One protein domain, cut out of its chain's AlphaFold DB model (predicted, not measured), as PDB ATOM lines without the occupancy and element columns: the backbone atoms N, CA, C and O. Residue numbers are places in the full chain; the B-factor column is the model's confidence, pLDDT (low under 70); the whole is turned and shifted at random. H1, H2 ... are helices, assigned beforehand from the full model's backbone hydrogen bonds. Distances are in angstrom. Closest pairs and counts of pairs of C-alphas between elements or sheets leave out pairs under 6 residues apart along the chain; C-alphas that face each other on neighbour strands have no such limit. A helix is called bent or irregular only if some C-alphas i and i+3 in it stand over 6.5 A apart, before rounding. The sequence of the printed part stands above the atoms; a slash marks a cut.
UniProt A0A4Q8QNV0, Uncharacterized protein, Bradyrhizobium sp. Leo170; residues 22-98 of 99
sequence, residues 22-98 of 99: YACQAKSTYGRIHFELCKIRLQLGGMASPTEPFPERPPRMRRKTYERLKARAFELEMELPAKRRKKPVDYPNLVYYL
ATOM      1  N   TYR A  22     421.762 388.007 282.742       82.44
ATOM      2  CA  TYR A  22     422.990 387.230 282.866       82.44
ATOM      3  C   TYR A  22     423.298 386.537 281.534       82.44
ATOM      4  O   TYR A  22     422.391 386.063 280.851       82.44
ATOM      5  N   ALA A  23     424.581 386.384 281.198       82.44
ATOM      6  CA  ALA A  23     424.997 385.727 279.956       82.44
ATOM      7  C   ALA A  23     424.400 384.318 279.781       82.44
ATOM      8  O   ALA A  23     424.136 383.882 278.663       82.44
ATOM      9  N   CYS A  24     424.147 383.599 280.880       78.56
ATOM     10  CA  CYS A  24     423.460 382.311 280.843       78.56
ATOM     11  C   CYS A  24     421.975 382.433 280.453       78.56
ATOM     12  O   CYS A  24     421.471 381.576 279.732       78.56
ATOM     13  N   GLN A  25     421.273 383.492 280.865       85.38
ATOM     14  CA  GLN A  25     419.846 383.679 280.586       85.38
ATOM     15  C   GLN A  25     419.582 383.897 279.095       85.38
ATOM     16  O   GLN A  25     418.638 383.315 278.568       85.38
ATOM     17  N   ALA A  26     420.468 384.615 278.402       86.88
ATOM     18  CA  ALA A  26     420.386 384.855 276.959       86.88
ATOM     19  C   ALA A  26     420.719 383.622 276.085       86.88
ATOM     20  O   ALA A  26     420.614 383.679 274.862       86.88
ATOM     21  N   LYS A  27     421.148 382.497 276.679       87.94
ATOM     22  CA  LYS A  27     421.533 381.279 275.947       87.94
ATOM     23  C   LYS A  27     420.395 380.263 275.884       87.94
ATOM     24  O   LYS A  27     419.642 380.101 276.843       87.94
ATOM     25  N   SER A  28     420.358 379.507 274.786       91.44
ATOM     26  CA  SER A  28     419.545 378.290 274.661       91.44
ATOM     27  C   SER A  28     419.987 377.211 275.653       91.44
ATOM     28  O   SER A  28     421.098 377.276 276.178       91.44
ATOM     29  N   THR A  29     419.166 376.179 275.865       91.56
ATOM     30  CA  THR A  29     419.443 375.075 276.806       91.56
ATOM     31  C   THR A  29     420.836 374.470 276.605       91.56
ATOM     32  O   THR A  29     421.669 374.519 277.505       91.56
ATOM     33  N   TYR A  30     421.165 374.034 275.383       92.12
ATOM     34  CA  TYR A  30     422.506 373.520 275.067       92.12
ATOM     35  C   TYR A  30     423.603 374.586 275.149       92.12
ATOM     36  O   TYR A  30     424.755 374.273 275.437       92.12
ATOM     37  N   GLY A  31     423.268 375.853 274.892       91.12
ATOM     38  CA  GLY A  31     424.197 376.964 275.072       91.12
ATOM     39  C   GLY A  31     424.570 377.176 276.539       91.12
ATOM     40  O   GLY A  31     425.727 377.477 276.823       91.12
ATOM     41  N   ARG A  32     423.618 376.988 277.461       91.69
ATOM     42  CA  ARG A  32     423.841 377.047 278.911       91.69
ATOM     43  C   ARG A  32     424.712 375.890 279.383       91.69
ATOM     44  O   ARG A  32     425.696 376.154 280.061       91.69
ATOM     45  N   ILE A  33     424.414 374.665 278.941       93.88
ATOM     46  CA  ILE A  33     425.218 373.467 279.242       93.88
ATOM     47  C   ILE A  33     426.665 373.668 278.782       93.88
ATOM     48  O   ILE A  33     427.594 373.553 279.577       93.88
ATOM     49  N   HIS A  34     426.864 374.063 277.519       93.69
ATOM     50  CA  HIS A  34     428.199 374.334 276.984       93.69
ATOM     51  C   HIS A  34     428.921 375.437 277.773       93.69
ATOM     52  O   HIS A  34     430.097 375.300 278.096       93.69
ATOM     53  N   PHE A  35     428.231 376.536 278.090       92.06
ATOM     54  CA  PHE A  35     428.805 377.646 278.853       92.06
ATOM     55  C   PHE A  35     429.214 377.231 280.269       92.06
ATOM     56  O   PHE A  35     430.289 377.605 280.731       92.06
ATOM     57  N   GLU A  36     428.379 376.452 280.951       93.06
ATOM     58  CA  GLU A  36     428.664 375.975 282.299       93.06
ATOM     59  C   GLU A  36     429.829 374.983 282.320       93.06
ATOM     60  O   GLU A  36     430.710 375.099 283.171       93.06
ATOM     61  N   LEU A  37     429.901 374.092 281.332       94.38
ATOM     62  CA  LEU A  37     431.033 373.191 281.149       94.38
ATOM     63  C   LEU A  37     432.344 373.965 280.942       94.38
ATOM     64  O   LEU A  37     433.320 373.732 281.655       94.38
ATOM     65  N   CYS A  38     432.350 374.943 280.030       93.69
ATOM     66  CA  CYS A  38     433.505 375.815 279.790       93.69
ATOM     67  C   CYS A  38     433.937 376.540 281.072       93.69
ATOM     68  O   CYS A  38     435.120 376.589 281.403       93.69
ATOM     69  N   LYS A  39     432.965 377.077 281.818       93.12
ATOM     70  CA  LYS A  39     433.196 377.770 283.086       93.12
ATOM     71  C   LYS A  39     433.850 376.859 284.123       93.12
ATOM     72  O   LYS A  39     434.815 377.286 284.747       93.12
ATOM     73  N   ILE A  40     433.353 375.636 284.316       94.19
ATOM     74  CA  ILE A  40     433.936 374.693 285.285       94.19
ATOM     75  C   ILE A  40     435.401 374.415 284.940       94.19
ATOM     76  O   ILE A  40     436.255 374.440 285.820       94.19
ATOM     77  N   ARG A  41     435.704 374.199 283.657       93.88
ATOM     78  CA  ARG A  41     437.071 373.919 283.204       93.88
ATOM     79  C   ARG A  41     438.013 375.100 283.447       93.88
ATOM     80  O   ARG A  41     439.117 374.895 283.942       93.88
ATOM     81  N   LEU A  42     437.546 376.325 283.201       92.19
ATOM     82  CA  LEU A  42     438.287 377.549 283.523       92.19
ATOM     83  C   LEU A  42     438.504 377.733 285.032       92.19
ATOM     84  O   LEU A  42     439.600 378.069 285.459       92.19
ATOM     85  N   GLN A  43     437.504 377.430 285.869       90.75
ATOM     86  CA  GLN A  43     437.652 377.471 287.335       90.75
ATOM     87  C   GLN A  43     438.700 376.486 287.872       90.75
ATOM     88  O   GLN A  43     439.196 376.654 288.986       90.75
ATOM     89  N   LEU A  44     439.005 375.444 287.100       92.19
ATOM     90  CA  LEU A  44     440.051 374.472 287.393       92.19
ATOM     91  C   LEU A  44     441.405 374.852 286.764       92.19
ATOM     92  O   LEU A  44     442.343 374.069 286.852       92.19
ATOM     93  N   GLY A  45     441.525 376.033 286.146       89.31
ATOM     94  CA  GLY A  45     442.751 376.497 285.488       89.31
ATOM     95  C   GLY A  45     443.060 375.788 284.166       89.31
ATOM     96  O   GLY A  45     444.193 375.825 283.700       89.31
ATOM     97  N   GLY A  46     442.078 375.099 283.577       88.19
ATOM     98  CA  GLY A  46     442.224 374.406 282.300       88.19
ATOM     99  C   GLY A  46     441.752 375.218 281.103       88.19
ATOM    100  O   GLY A  46     441.235 376.325 281.224       88.19
ATOM    101  N   MET A  47     441.829 374.602 279.924       90.19
ATOM    102  CA  MET A  47     441.204 375.149 278.723       90.19
ATOM    103  C   MET A  47     439.681 374.978 278.759       90.19
ATOM    104  O   MET A  47     439.155 373.907 279.078       90.19
ATOM    105  N   ALA A  48     438.969 376.028 278.350       89.69
ATOM    106  CA  ALA A  48     437.509 376.090 278.320       89.69
ATOM    107  C   ALA A  48     436.845 375.117 277.325       89.69
ATOM    108  O   ALA A  48     435.625 375.028 277.291       89.69
ATOM    109  N   SER A  49     437.608 374.403 276.499       90.38
ATOM    110  CA  SER A  49     437.054 373.549 275.449       90.38
ATOM    111  C   SER A  49     436.682 372.146 275.958       90.38
ATOM    112  O   SER A  49     437.533 371.484 276.553       90.38
ATOM    113  N   PRO A  50     435.475 371.628 275.654       89.12
ATOM    114  CA  PRO A  50     435.088 370.240 275.931       89.12
ATOM    115  C   PRO A  50     435.915 369.175 275.195       89.12
ATOM    116  O   PRO A  50     435.826 368.000 275.531       89.12
ATOM    117  N   THR A  51     436.663 369.547 274.151       89.75
ATOM    118  CA  THR A  51     437.498 368.602 273.386       89.75
ATOM    119  C   THR A  51     438.869 368.369 274.006       89.75
ATOM    120  O   THR A  51     439.566 367.445 273.601       89.75
ATOM    121  N   GLU A  52     439.261 369.208 274.958       89.88
ATOM    122  CA  GLU A  52     440.562 369.147 275.615       89.88
ATOM    123  C   GLU A  52     440.520 368.184 276.814       89.88
ATOM    124  O   GLU A  52     439.451 367.984 277.414       89.88
ATOM    125  N   PRO A  53     441.662 367.616 277.239       90.88
ATOM    126  CA  PRO A  53     441.722 366.789 278.442       90.88
ATOM    127  C   PRO A  53     441.190 367.554 279.658       90.88
ATOM    128  O   PRO A  53     441.407 368.760 279.792       90.88
ATOM    129  N   PHE A  54     440.435 366.874 280.525       91.56
ATOM    130  CA  PHE A  54     439.845 367.517 281.698       91.56
ATOM    131  C   PHE A  54     440.956 367.988 282.653       91.56
ATOM    132  O   PHE A  54     441.846 367.193 282.957       91.56
ATOM    133  N   PRO A  55     440.920 369.247 283.126       93.62
ATOM    134  CA  PRO A  55     442.001 369.803 283.929       93.62
ATOM    135  C   PRO A  55     442.215 369.049 285.234       93.62
ATOM    136  O   PRO A  55     441.270 368.575 285.871       93.62
ATOM    137  N   GLU A  56     443.477 368.985 285.649       93.81
ATOM    138  CA  GLU A  56     443.847 368.448 286.948       93.81
ATOM    139  C   GLU A  56     443.338 369.331 288.090       93.81
ATOM    140  O   GLU A  56     442.929 370.480 287.918       93.81
ATOM    141  N   ARG A  57     443.356 368.781 289.304       93.81
ATOM    142  CA  ARG A  57     442.929 369.513 290.493       93.81
ATOM    143  C   ARG A  57     443.911 370.659 290.788       93.81
ATOM    144  O   ARG A  57     445.074 370.369 291.072       93.81
ATOM    145  N   PRO A  58     443.441 371.916 290.891       92.75
ATOM    146  CA  PRO A  58     444.294 373.031 291.278       92.75
ATOM    147  C   PRO A  58     444.951 372.833 292.652       92.75
ATOM    148  O   PRO A  58     444.324 372.275 293.572       92.75
ATOM    149  N   PRO A  59     446.174 373.357 292.853       90.50
ATOM    150  CA  PRO A  59     446.795 373.423 294.168       90.50
ATOM    151  C   PRO A  59     445.850 374.087 295.173       90.50
ATOM    152  O   PRO A  59     445.138 375.034 294.849       90.50
ATOM    153  N   ARG A  60     445.834 373.589 296.414       90.69
ATOM    154  CA  ARG A  60     444.991 374.103 297.516       90.69
ATOM    155  C   ARG A  60     443.471 373.930 297.339       90.69
ATOM    156  O   ARG A  60     442.736 374.165 298.296       90.69
ATOM    157  N   MET A  61     442.970 373.441 296.199       94.19
ATOM    158  CA  MET A  61     441.552 373.085 296.070       94.19
ATOM    159  C   MET A  61     441.246 371.804 296.856       94.19
ATOM    160  O   MET A  61     441.887 370.766 296.663       94.19
ATOM    161  N   ARG A  62     440.219 371.850 297.713       95.81
ATOM    162  CA  ARG A  62     439.731 370.672 298.445       95.81
ATOM    163  C   ARG A  62     439.285 369.584 297.465       95.81
ATOM    164  O   ARG A  62     438.457 369.837 296.592       95.81
ATOM    165  N   ARG A  63     439.753 368.350 297.675       95.19
ATOM    166  CA  ARG A  63     439.440 367.187 296.821       95.19
ATOM    167  C   ARG A  63     437.936 366.989 296.584       95.19
ATOM    168  O   ARG A  63     437.519 366.879 295.441       95.19
ATOM    169  N   LYS A  64     437.118 367.078 297.638       96.69
ATOM    170  CA  LYS A  64     435.647 366.972 297.542       96.69
ATOM    171  C   LYS A  64     435.016 368.038 296.632       96.69
ATOM    172  O   LYS A  64     433.985 367.790 296.012       96.69
ATOM    173  N   THR A  65     435.592 369.240 296.576       95.88
ATOM    174  CA  THR A  65     435.113 370.312 295.688       95.88
ATOM    175  C   THR A  65     435.453 369.989 294.240       95.88
ATOM    176  O   THR A  65     434.586 370.090 293.377       95.88
ATOM    177  N   TYR A  66     436.682 369.535 293.997       96.19
ATOM    178  CA  TYR A  66     437.123 369.098 292.677       96.19
ATOM    179  C   TYR A  66     436.279 367.939 292.138       96.19
ATOM    180  O   TYR A  66     435.766 368.024 291.031       96.19
ATOM    181  N   GLU A  67     436.064 366.892 292.936       96.12
ATOM    182  CA  GLU A  67     435.258 365.729 292.534       96.12
ATOM    183  C   GLU A  67     433.817 366.124 292.194       96.12
ATOM    184  O   GLU A  67     433.270 365.646 291.206       96.12
ATOM    185  N   ARG A  68     433.225 367.064 292.943       96.56
ATOM    186  CA  ARG A  68     431.889 367.596 292.642       96.56
ATOM    187  C   ARG A  68     431.848 368.353 291.316       96.56
ATOM    188  O   ARG A  68     430.908 368.183 290.550       96.56
ATOM    189  N   LEU A  69     432.849 369.194 291.052       95.50
ATOM    190  CA  LEU A  69     432.950 369.927 289.787       95.50
ATOM    191  C   LEU A  69     433.178 368.973 288.612       95.50
ATOM    192  O   LEU A  69     432.560 369.143 287.567       95.50
ATOM    193  N   LYS A  70     434.010 367.945 288.805       95.25
ATOM    194  CA  LYS A  70     434.271 366.904 287.811       95.25
ATOM    195  C   LYS A  70     433.020 366.083 287.497       95.25
ATOM    196  O   LYS A  70     432.715 365.904 286.325       95.25
ATOM    197  N   ALA A  71     432.283 365.633 288.513       96.12
ATOM    198  CA  ALA A  71     431.025 364.905 288.326       96.12
ATOM    199  C   ALA A  71     430.008 365.749 287.547       96.12
ATOM    200  O   ALA A  71     429.471 365.303 286.538       96.12
ATOM    201  N   ARG A  72     429.844 367.017 287.938       96.19
ATOM    202  CA  ARG A  72     428.954 367.946 287.240       96.19
ATOM    203  C   ARG A  72     429.375 368.198 285.792       96.19
ATOM    204  O   ARG A  72     428.532 368.254 284.907       96.19
ATOM    205  N   ALA A  73     430.670 368.371 285.533       95.06
ATOM    206  CA  ALA A  73     431.164 368.538 284.170       95.06
ATOM    207  C   ALA A  73     430.905 367.292 283.312       95.06
ATOM    208  O   ALA A  73     430.516 367.427 282.158       95.06
ATOM    209  N   PHE A  74     431.062 366.100 283.889       94.44
ATOM    210  CA  PHE A  74     430.775 364.842 283.209       94.44
ATOM    211  C   PHE A  74     429.289 364.708 282.837       94.44
ATOM    212  O   PHE A  74     428.978 364.382 281.695       94.44
ATOM    213  N   GLU A  75     428.371 365.037 283.751       95.81
ATOM    214  CA  GLU A  75     426.924 365.078 283.473       95.81
ATOM    215  C   GLU A  75     426.605 366.027 282.304       95.81
ATOM    216  O   GLU A  75     425.956 365.639 281.334       95.81
ATOM    217  N   LEU A  76     427.155 367.248 282.338       94.88
ATOM    218  CA  LEU A  76     426.977 368.236 281.271       94.88
ATOM    219  C   LEU A  76     427.561 367.762 279.930       94.88
ATOM    220  O   LEU A  76     426.989 368.034 278.876       94.88
ATOM    221  N   GLU A  77     428.694 367.056 279.939       92.31
ATOM    222  CA  GLU A  77     429.275 366.464 278.730       92.31
ATOM    223  C   GLU A  77     428.385 365.363 278.141       92.31
ATOM    224  O   GLU A  77     428.273 365.278 276.912       92.31
ATOM    225  N   MET A  78     427.740 364.549 278.983       92.62
ATOM    226  CA  MET A  78     426.797 363.516 278.544       92.62
ATOM    227  C   MET A  78     425.525 364.111 277.933       92.62
ATOM    228  O   MET A  78     425.058 363.619 276.907       92.62
ATOM    229  N   GLU A  79     425.004 365.197 278.504       93.12
ATOM    230  CA  GLU A  79     423.837 365.909 277.968       93.12
ATOM    231  C   GLU A  79     424.142 366.672 276.669       93.12
ATOM    232  O   GLU A  79     423.243 366.968 275.876       93.12
ATOM    233  N   LEU A  80     425.410 367.022 276.432       91.94
ATOM    234  CA  LEU A  80     425.809 367.844 275.299       91.94
ATOM    235  C   LEU A  80     426.089 366.996 274.039       91.94
ATOM    236  O   LEU A  80     427.059 366.228 274.006       91.94
ATOM    237  N   PRO A  81     425.350 367.210 272.930       91.06
ATOM    238  CA  PRO A  81     425.593 366.493 271.683       91.06
ATOM    239  C   PRO A  81     427.003 366.752 271.146       91.06
ATOM    240  O   PRO A  81     427.483 367.890 271.177       91.06
ATOM    241  N   ALA A  82     427.632 365.743 270.537       86.56
ATOM    242  CA  ALA A  82     428.999 365.841 270.008       86.56
ATOM    243  C   ALA A  82     429.219 367.054 269.077       86.56
ATOM    244  O   ALA A  82     430.247 367.723 269.152       86.56
ATOM    245  N   LYS A  83     428.217 367.409 268.256       87.81
ATOM    246  CA  LYS A  83     428.262 368.592 267.374       87.81
ATOM    247  C   LYS A  83     428.422 369.910 268.141       87.81
ATOM    248  O   LYS A  83     429.034 370.844 267.637       87.81
ATOM    249  N   ARG A  84     427.859 370.005 269.350       88.06
ATOM    250  CA  ARG A  84     427.900 371.213 270.184       88.06
ATOM    251  C   ARG A  84     429.189 371.326 270.994       88.06
ATOM    252  O   ARG A  84     429.521 372.440 271.369       88.06
ATOM    253  N   ARG A  85     429.930 370.231 271.202       86.50
ATOM    254  CA  ARG A  85     431.229 370.229 271.908       86.50
ATOM    255  C   ARG A  85     432.318 371.015 271.174       86.50
ATOM    256  O   ARG A  85     433.198 371.568 271.813       86.50
ATOM    257  N   LYS A  86     432.236 371.083 269.840       86.44
ATOM    258  CA  LYS A  86     433.172 371.831 268.979       86.44
ATOM    259  C   LYS A  86     432.806 373.310 268.818       86.44
ATOM    260  O   LYS A  86     433.413 374.006 268.008       86.44
ATOM    261  N   LYS A  87     431.753 373.782 269.492       88.00
ATOM    262  CA  LYS A  87     431.303 375.165 269.338       88.00
ATOM    263  C   LYS A  87     432.383 376.108 269.895       88.00
ATOM    264  O   LYS A  87     432.931 375.812 270.955       88.00
ATOM    265  N   PRO A  88     432.670 377.247 269.236       87.06
ATOM    266  CA  PRO A  88     433.583 378.233 269.797       87.06
ATOM    267  C   PRO A  88     433.116 378.686 271.182       87.06
ATOM    268  O   PRO A  88     431.920 378.899 271.426       87.06
ATOM    269  N   VAL A  89     434.084 378.813 272.087       86.19
ATOM    270  CA  VAL A  89     433.875 379.241 273.468       86.19
ATOM    271  C   VAL A  89     433.497 380.720 273.493       86.19
ATOM    272  O   VAL A  89     434.077 381.547 272.794       86.19
ATOM    273  N   ASP A  90     432.528 381.062 274.338       85.56
ATOM    274  CA  ASP A  90     432.116 382.444 274.568       85.56
ATOM    275  C   ASP A  90     433.030 383.122 275.599       85.56
ATOM    276  O   ASP A  90     432.662 383.313 276.761       85.56
ATOM    277  N   TYR A  91     434.253 383.435 275.171       82.31
ATOM    278  CA  TYR A  91     435.251 384.110 275.999       82.31
ATOM    279  C   TYR A  91     434.804 385.477 276.540       82.31
ATOM    280  O   TYR A  91     435.049 385.714 277.723       82.31
ATOM    281  N   PRO A  92     434.104 386.350 275.781       84.38
ATOM    282  CA  PRO A  92     433.630 387.632 276.311       84.38
ATOM    283  C   PRO A  92     432.796 387.486 277.588       84.38
ATOM    284  O   PRO A  92     432.966 388.246 278.537       84.38
ATOM    285  N   ASN A  93     431.948 386.457 277.654       83.88
ATOM    286  CA  ASN A  93     431.118 386.186 278.828       83.88
ATOM    287  C   ASN A  93     431.794 385.297 279.887       83.88
ATOM    288  O   ASN A  93     431.242 385.104 280.974       83.88
ATOM    289  N   LEU A  94     432.973 384.745 279.587       85.06
ATOM    290  CA  LEU A  94     433.776 383.917 280.490       85.06
ATOM    291  C   LEU A  94     435.044 384.615 280.988       85.06
ATOM    292  O   LEU A  94     435.776 384.019 281.770       85.06
ATOM    293  N   VAL A  95     435.279 385.869 280.597       80.31
ATOM    294  CA  VAL A  95     436.515 386.612 280.891       80.31
ATOM    295  C   VAL A  95     436.860 386.644 282.381       80.31
ATOM    296  O   VAL A  95     438.018 386.521 282.750       80.31
ATOM    297  N   TYR A  96     435.852 386.696 283.254       74.56
ATOM    298  CA  TYR A  96     436.038 386.670 284.709       74.56
ATOM    299  C   TYR A  96     436.597 385.350 285.261       74.56
ATOM    300  O   TYR A  96     436.968 385.296 286.430       74.56
ATOM    301  N   TYR A  97     436.600 384.289 284.459       78.06
ATOM    302  CA  TYR A  97     437.124 382.973 284.816       78.06
ATOM    303  C   TYR A  97     438.439 382.656 284.090       78.06
ATOM    304  O   TYR A  97     439.018 381.609 284.345       78.06
ATOM    305  N   LEU A  98     438.907 383.542 283.202       66.56
ATOM    306  CA  LEU A  98     440.252 383.495 282.632       66.56
ATOM    307  C   LEU A  98     441.208 384.087 283.676       66.56
ATOM    308  O   LEU A  98     441.465 385.288 283.674       66.56
TER     309      LEU A  98
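Overview. This is residues 22 to 98 of the 99 residues of an uncharacterized protein of Bradyrhizobium sp. Leo170 (UniProt A0A4Q8QNV0). Two long helices, H1 and H2, lie side by side and run opposite ways as a helical hairpin, and a short, irregular helix, H4, packs on H1 on the side away from H2. H1 is in the middle, between H2 and H4, while the small helix H3 follows close after the end of H2, and a long loop, residues 44 to 62, joins H1 to H2. The printed part has 77 residues, with four named helices in the order H1, H2, H3, H4 and no named strand, and its class is all helix. It is compact, with a radius of gyration of the C-alphas of 12.0 A, and its C-alphas span 34 by 25 by 20 A along their three main axes.

Arrangement. Start at Tyr 22 and read on to H1, residues 29 to 43, which is the hub and touches three other helices. Look next at H2, residues 63 to 79: H1 and H2 touch, with 9 pairs of C-alphas within 8 A. Their closest C-alphas are those of Leu 37 and Ala 73, 5.5 A apart. The two stand at a shallow tilt of 28 degrees and run opposite ways, a helical hairpin, with centres 11.3 A apart. After H2 comes H3, residues 82 to 85, which only just touches H1, with 3 pairs of C-alphas within 8 A. H1 touches H3 with residues 30 to 34 alone, and the closest C-alphas are those of His 34 and Arg 85, 7.2 A apart. H2 and H3 are apart, but only just, at 8.0 A where they come closest. Go on to H4, residues 91 to 97, which touches residues 39 to 43 of H1 alone. The closest C-alphas of H1 and H4 are those of Leu 42 and Tyr 97, 5.7 A apart. H1 and H4 run the same way at a steep tilt of 40 degrees. H4 is apart from both H2 and H3. In the backbone, every O i to N i+4 pair of H1 and H2 is within hydrogen-bond range, while H4 has 1 of 3 such pairs and 2 of 4 O i to N i+3 pairs within range. H3 is too short for an O i to N i+4 pair, and its one O i to N i+3 pair is within range.

Along the chain. Find C-alpha 29 at (419.443, 375.075, 276.806); from there H1 runs 21.2 A to C-alpha 43 at (437.652, 377.471, 287.335). H2, the longest helix with 17 residues, begins at C-alpha 63, at (439.440, 367.187, 296.821), and ends at C-alpha 79, 24.5 A away. H3 measures 5.3 A from C-alpha 82 to C-alpha 85. H4 measures 9.1 A and ends at C-alpha 97, at (437.124, 382.973, 284.816). H4 is irregular: C-alphas 93 and 96 are 7.7 A apart.

Size, cuts and confidence. The two C-alphas farthest apart are those of Arg 60 and Lys 83, at 34.9 A, and the first and last printed C-alphas, of Tyr 22 and Leu 98, are 17.7 A apart. The printed part has no cut. The link from H1 to H2 is long, with 19 residues whose C-alphas lie 6 to 20 A from the mean of the C-alphas. The links from H2 to H3, with 2 residues, and from H3 to H4, with 5 residues, are tight. The mean pLDDT of the printed part is 90.1, with H4 at 81, and Leu 98 is the one printed residue under 70.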